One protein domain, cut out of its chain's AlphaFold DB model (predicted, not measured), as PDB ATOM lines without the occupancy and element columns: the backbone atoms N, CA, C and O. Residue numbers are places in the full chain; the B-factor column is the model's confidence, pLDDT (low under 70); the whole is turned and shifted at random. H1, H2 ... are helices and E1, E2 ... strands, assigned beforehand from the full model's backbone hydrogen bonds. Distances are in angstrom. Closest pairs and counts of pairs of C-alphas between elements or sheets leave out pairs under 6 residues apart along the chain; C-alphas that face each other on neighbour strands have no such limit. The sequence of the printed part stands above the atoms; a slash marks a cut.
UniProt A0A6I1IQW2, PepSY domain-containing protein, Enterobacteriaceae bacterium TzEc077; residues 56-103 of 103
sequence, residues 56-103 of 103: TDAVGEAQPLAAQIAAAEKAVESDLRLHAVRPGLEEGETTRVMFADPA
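AT A GLANCE: This is residues 56 to 103 of the 103 residues of the protein "PepSY domain-containing protein" of Enterobacteriaceae bacterium TzEc077 (UniProt A0A6I1IQW2). A two-strand antiparallel hairpin, E1 and E2, makes one side of a small rod, and the helix H1 lies over one face of it. The printed part has 48 residues, with one named helix and two named strands in the order H1, E1, E2. The class is mixed, with under half of the residues in named elements. It is only just loose, close to compact, with a radius of gyration of the C-alphas of 11.7 A and spans of 35 by 17 by 16 A.

IN THESE COORDINATES: Find C-alpha 81 at (230.936, 249.867, 189.982), where E1, residues 81 to 86, begins and runs 15.4 A. E2 is residues 96 to 100. H1, residues 65 to 75, begins at (234.363, 233.063, 191.252) and runs 15.4 A.

HOW THE PARTS SIT: Look at N 86 and O 96, 2.8 A apart, within hydrogen-bond range, where E1 and E2 run antiparallel at 153 degrees. H1 is close to E2 but not clearly touching it; their closest C-alphas, Ile 69 and Val 97, are 6.4 A apart. H1 and E1 are near each other. In H1 every O i to N i+4 pair is within hydrogen-bond range.

THE WHOLE: The C-alphas farthest apart, of Gly 60 and Ala 103, are 36.7 A apart. The printed part has no cut, no link is long, and no printed residue is under 70 in pLDDT.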
ATOM      1  N   THR A  56     237.986 230.719 176.143       90.94
ATOM      2  CA  THR A  56     239.367 230.623 176.614       90.94
ATOM      3  C   THR A  56     239.942 229.238 176.358       90.94
ATOM      4  O   THR A  56     239.266 228.232 176.546       90.94
ATOM      5  N   ASP A  57     241.223 229.196 175.995       90.06
ATOM      6  CA  ASP A  57     242.012 227.961 175.910       90.06
ATOM      7  C   ASP A  57     242.718 227.646 177.247       90.06
ATOM      8  O   ASP A  57     243.628 226.817 177.304       90.06
ATOM      9  N   ALA A  58     242.368 228.356 178.328       85.12
ATOM     10  CA  ALA A  58     242.970 228.154 179.640       85.12
ATOM     11  C   ALA A  58     242.683 226.742 180.162       85.12
ATOM     12  O   ALA A  58     241.534 226.334 180.312       85.12
ATOM     13  N   VAL A  59     243.753 226.021 180.496       81.50
ATOM     14  CA  VAL A  59     243.697 224.660 181.032       81.50
ATOM     15  C   VAL A  59     244.044 224.692 182.519       81.50
ATOM     16  O   VAL A  59     244.999 225.361 182.918       81.50
ATOM     17  N   GLY A  60     243.304 223.948 183.343       84.25
ATOM     18  CA  GLY A  60     243.597 223.795 184.769       84.25
ATOM     19  C   GLY A  60     242.349 223.715 185.641       84.25
ATOM     20  O   GLY A  60     241.231 223.579 185.152       84.25
ATOM     21  N   GLU A  61     242.549 223.789 186.955       86.62
ATOM     22  CA  GLU A  61     241.448 223.794 187.917       86.62
ATOM     23  C   GLU A  61     240.715 225.142 187.900       86.62
ATOM     24  O   GLU A  61     241.336 226.211 187.976       86.62
ATOM     25  N   ALA A  62     239.383 225.082 187.824       85.69
ATOM     26  CA  ALA A  62     238.533 226.262 187.851       85.69
ATOM     27  C   ALA A  62     238.740 227.044 189.157       85.69
ATOM     28  O   ALA A  62     238.524 226.537 190.258       85.69
ATOM     29  N   GLN A  63     239.149 228.306 189.030       91.31
ATOM     30  CA  GLN A  63     239.350 229.175 190.186       91.31
ATOM     31  C   GLN A  63     238.006 229.618 190.786       91.31
ATOM     32  O   GLN A  63     237.036 229.799 190.043       91.31
ATOM     33  N   PRO A  64     237.935 229.883 192.104       93.88
ATOM     34  CA  PRO A  64     236.729 230.413 192.728       93.88
ATOM     35  C   PRO A  64     236.261 231.711 192.062       93.88
ATOM     36  O   PRO A  64     237.075 232.581 191.747       93.88
ATOM     37  N   LEU A  65     234.944 231.888 191.916       93.62
ATOM     38  CA  LEU A  65     234.363 233.063 191.252       93.62
ATOM     39  C   LEU A  65     234.851 234.390 191.864       93.62
ATOM     40  O   LEU A  65     235.123 235.338 191.137       93.62
ATOM     41  N   ALA A  66     235.038 234.438 193.185       95.19
ATOM     42  CA  ALA A  66     235.574 235.610 193.878       95.19
ATOM     43  C   ALA A  66     236.993 235.992 193.413       95.19
ATOM     44  O   ALA A  66     237.287 237.173 193.261       95.19
ATOM     45  N   ALA A  67     237.857 235.008 193.139       95.38
ATOM     46  CA  ALA A  67     239.203 235.260 192.625       95.38
ATOM     47  C   ALA A  67     239.162 235.795 191.185       95.38
ATOM     48  O   ALA A  67     239.934 236.684 190.834       95.38
ATOM     49  N   GLN A  68     238.226 235.297 190.371       94.56
ATOM     50  CA  GLN A  68     238.013 235.789 189.007       94.56
ATOM     51  C   GLN A  68     237.496 237.237 189.002       94.56
ATOM     52  O   GLN A  68     237.980 238.058 188.228       94.56
ATOM     53  N   ILE A  69     236.566 237.572 189.905       95.19
ATOM     54  CA  ILE A  69     236.060 238.944 190.076       95.19
ATOM     55  C   ILE A  69     237.189 239.883 190.511       95.19
ATOM     56  O   ILE A  69     237.393 240.907 189.871       95.19
ATOM     57  N   ALA A  70     237.975 239.506 191.523       94.62
ATOM     58  CA  ALA A  70     239.100 240.319 191.990       94.62
ATOM     59  C   ALA A  70     240.161 240.541 190.893       94.62
ATOM     60  O   ALA A  70     240.744 241.620 190.788       94.62
ATOM     61  N   ALA A  71     240.409 239.529 190.052       94.12
ATOM     62  CA  ALA A  71     241.298 239.664 188.903       94.12
ATOM     63  C   ALA A  71     240.755 240.664 187.868       94.12
ATOM     64  O   ALA A  71     241.518 241.485 187.362       94.12
ATOM     65  N   ALA A  72     239.447 240.633 187.594       94.19
ATOM     66  CA  ALA A  72     238.799 241.582 186.693       94.19
ATOM     67  C   ALA A  72     238.803 243.015 187.253       94.19
ATOM     68  O   ALA A  72     239.166 243.940 186.534       94.19
ATOM     69  N   GLU A  73     238.479 243.202 188.536       94.12
ATOM     70  CA  GLU A  73     238.542 244.506 189.219       94.12
ATOM     71  C   GLU A  73     239.946 245.117 189.133       94.12
ATOM     72  O   GLU A  73     240.100 246.300 188.837       94.12
ATOM     73  N   LYS A  74     240.987 244.296 189.311       93.94
ATOM     74  CA  LYS A  74     242.375 244.742 189.161       93.94
ATOM     75  C   LYS A  74     242.717 245.138 187.719       93.94
ATOM     76  O   LYS A  74     243.493 246.067 187.529       93.94
ATOM     77  N   ALA A  75     242.178 244.434 186.723       93.12
ATOM     78  CA  ALA A  75     242.488 244.658 185.310       93.12
ATOM     79  C   ALA A  75     241.826 245.914 184.720       93.12
ATOM     80  O   ALA A  75     242.353 246.493 183.778       93.12
ATOM     81  N   VAL A  76     240.677 246.332 185.258       91.06
ATOM     82  CA  VAL A  76     239.932 247.513 184.784       91.06
ATOM     83  C   VAL A  76     240.575 248.837 185.241       91.06
ATOM     84  O   VAL A  76     240.222 249.896 184.723       91.06
ATOM     85  N   GLU A  77     241.542 248.781 186.171       81.25
ATOM     86  CA  GLU A  77     242.366 249.907 186.658       81.25
ATOM     87  C   GLU A  77     241.574 251.191 186.997       81.25
ATOM     88  O   GLU A  77     242.095 252.305 186.955       81.25
ATOM     89  N   SER A  78     240.295 251.052 187.350       79.31
ATOM     90  CA  SER A  78     239.388 252.155 187.656       79.31
ATOM     91  C   SER A  78     238.313 251.719 188.650       79.31
ATOM     92  O   SER A  78     237.989 250.538 188.759       79.31
ATOM     93  N   ASP A  79     237.761 252.682 189.389       85.25
ATOM     94  CA  ASP A  79     236.727 252.456 190.412       85.25
ATOM     95  C   ASP A  79     235.325 252.346 189.785       85.25
ATOM     96  O   ASP A  79     234.365 253.002 190.197       85.25
ATOM     97  N   LEU A  80     235.208 251.565 188.704       92.31
ATOM     98  CA  LEU A  80     233.914 251.307 188.089       92.31
ATOM     99  C   LEU A  80     233.106 250.359 188.972       92.31
ATOM    100  O   LEU A  80     233.579 249.321 189.435       92.31
ATOM    101  N   ARG A  81     231.830 250.690 189.170       92.56
ATOM    102  CA  ARG A  81     230.936 249.867 189.982       92.56
ATOM    103  C   ARG A  81     230.657 248.547 189.271       92.56
ATOM    104  O   ARG A  81     230.155 248.547 188.145       92.56
ATOM    105  N   LEU A  82     230.871 247.424 189.957       93.31
ATOM    106  CA  LEU A  82     230.446 246.114 189.470       93.31
ATOM    107  C   LEU A  82     228.937 246.124 189.169       93.31
ATOM    108  O   LEU A  82     228.110 246.474 190.016       93.31
ATOM    109  N   HIS A  83     228.584 245.757 187.942       95.38
ATOM    110  CA  HIS A  83     227.217 245.779 187.437       95.38
ATOM    111  C   HIS A  83     226.598 244.383 187.401       95.38
ATOM    112  O   HIS A  83     225.487 244.186 187.889       95.38
ATOM    113  N   ALA A  84     227.307 243.417 186.818       96.25
ATOM    114  CA  ALA A  84     226.827 242.049 186.689       96.25
ATOM    115  C   ALA A  84     227.994 241.070 186.554       96.25
ATOM    116  O   ALA A  84     229.038 241.409 186.003       96.25
ATOM    117  N   VAL A  85     227.788 239.835 187.003       95.75
ATOM    118  CA  VAL A  85     228.721 238.727 186.779       95.75
ATOM    119  C   VAL A  85     227.961 237.593 186.108       95.75
ATOM    120  O   VAL A  85     226.888 237.207 186.569       95.75
ATOM    121  N   ARG A  86     228.507 237.068 185.010       95.00
ATOM    122  CA  ARG A  86     227.996 235.889 184.305       95.00
ATOM    123  C   ARG A  86     229.097 234.828 184.282       95.00
ATOM    124  O   ARG A  86     230.004 234.952 183.459       95.00
ATOM    125  N   PRO A  87     229.048 233.839 185.189       93.56
ATOM    126  CA  PRO A  87     230.003 232.735 185.201       93.56
ATOM    127  C   PRO A  87     229.968 231.959 183.882       93.56
ATOM    128  O   PRO A  87     228.881 231.754 183.339       93.56
ATOM    129  N   GLY A  88     231.135 231.531 183.397       91.38
ATOM    130  CA  GLY A  88     231.212 230.473 182.386       91.38
ATOM    131  C   GLY A  88     230.797 229.156 183.037       91.38
ATOM    132  O   GLY A  88     231.319 228.811 184.099       91.38
ATOM    133  N   LEU A  89     229.796 228.484 182.474       85.44
ATOM    134  CA  LEU A  89     229.253 227.246 183.050       85.44
ATOM    135  C   LEU A  89     229.845 226.009 182.382       85.44
ATOM    136  O   LEU A  89     229.887 224.943 182.996       85.44
ATOM    137  N   GLU A  90     230.294 226.163 181.141       87.75
ATOM    138  CA  GLU A  90     230.879 225.100 180.338       87.75
ATOM    139  C   GLU A  90     232.397 225.266 180.214       87.75
ATOM    140  O   GLU A  90     232.959 226.353 180.382       87.75
ATOM    141  N   GLU A  91     233.080 224.159 179.936       86.38
ATOM    142  CA  GLU A  91     234.515 224.175 179.680       86.38
ATOM    143  C   GLU A  91     234.819 225.025 178.437       86.38
ATOM    144  O   GLU A  91     234.151 224.915 177.411       86.38
ATOM    145  N   GLY A  92     235.822 225.895 178.544       88.94
ATOM    146  CA  GLY A  92     236.185 226.829 177.483       88.94
ATOM    147  C   GLY A  92     235.380 228.131 177.467       88.94
ATOM    148  O   GLY A  92     235.768 229.037 176.737       88.94
ATOM    149  N   GLU A  93     234.328 228.296 178.279       92.62
ATOM    150  CA  GLU A  93     233.670 229.597 178.458       92.62
ATOM    151  C   GLU A  93     234.424 230.493 179.449       92.62
ATOM    152  O   GLU A  93     234.965 230.056 180.466       92.62
ATOM    153  N   THR A  94     234.408 231.797 179.189       94.12
ATOM    154  CA  THR A  94     234.939 232.803 180.116       94.12
ATOM    155  C   THR A  94     233.871 233.298 181.090       94.12
ATOM    156  O   THR A  94     232.696 233.465 180.752       94.12
ATOM    157  N   THR A  95     234.290 233.634 182.311       95.12
ATOM    158  CA  THR A  95     233.456 234.429 183.216       95.12
ATOM    159  C   THR A  95     233.473 235.888 182.785       95.12
ATOM    160  O   THR A  95     234.523 236.524 182.726       95.12
ATOM    161  N   ARG A  96     232.287 236.451 182.562       94.81
ATOM    162  CA  ARG A  96     232.118 237.864 182.217       94.81
ATOM    163  C   ARG A  96     231.836 238.671 183.476       94.81
ATOM    164  O   ARG A  96     230.790 238.500 184.102       94.81
ATOM    165  N   VAL A  97     232.752 239.571 183.813       95.44
ATOM    166  CA  VAL A  97     232.608 240.542 184.903       95.44
ATOM    167  C   VAL A  97     232.337 241.901 184.265       95.44
ATOM    168  O   VAL A  97     233.177 242.440 183.553       95.44
ATOM    169  N   MET A  98     231.122 242.412 184.440       94.81
ATOM    170  CA  MET A  98     230.629 243.615 183.775       94.81
ATOM    171  C   MET A  98     230.608 244.773 184.765       94.81
ATOM    172  O   MET A  98     230.055 244.638 185.858       94.81
ATOM    173  N   PHE A  99     231.127 245.921 184.349       95.31
ATOM    174  CA  PHE A  99     231.188 247.142 185.146       95.31
ATOM    175  C   PHE A  99     230.264 248.211 184.553       95.31
ATOM    176  O   PHE A  99     230.049 248.247 183.343       95.31
ATOM    177  N   ALA A 100     229.664 249.040 185.405       93.81
ATOM    178  CA  ALA A 100     228.833 250.161 184.981       93.81
ATOM    179  C   ALA A 100     229.727 251.375 184.723       93.81
ATOM    180  O   ALA A 100     230.196 252.001 185.675       93.81
ATOM    181  N   ASP A 101     229.931 251.695 183.449       90.56
ATOM    182  CA  ASP A 101     230.619 252.909 183.019       90.56
ATOM    183  C   ASP A 101     229.595 254.050 182.844       90.56
ATOM    184  O   ASP A 101     228.644 253.886 182.074       90.56
ATOM    185  N   PRO A 102     229.695 255.157 183.609       84.38
ATOM    186  CA  PRO A 102     228.795 256.301 183.476       84.38
ATOM    187  C   PRO A 102     229.149 257.246 182.313       84.38
ATOM    188  O   PRO A 102     228.402 258.209 182.110       84.38
ATOM    189  N   ALA A 103     230.282 257.038 181.632       78.81
ATOM    190  CA  ALA A 103     230.773 257.896 180.552       78.81
ATOM    191  C   ALA A 103     230.020 257.731 179.218       78.81
ATOM    192  O   ALA A 103     229.438 256.653 178.960       78.81
TER     193      ALA A 103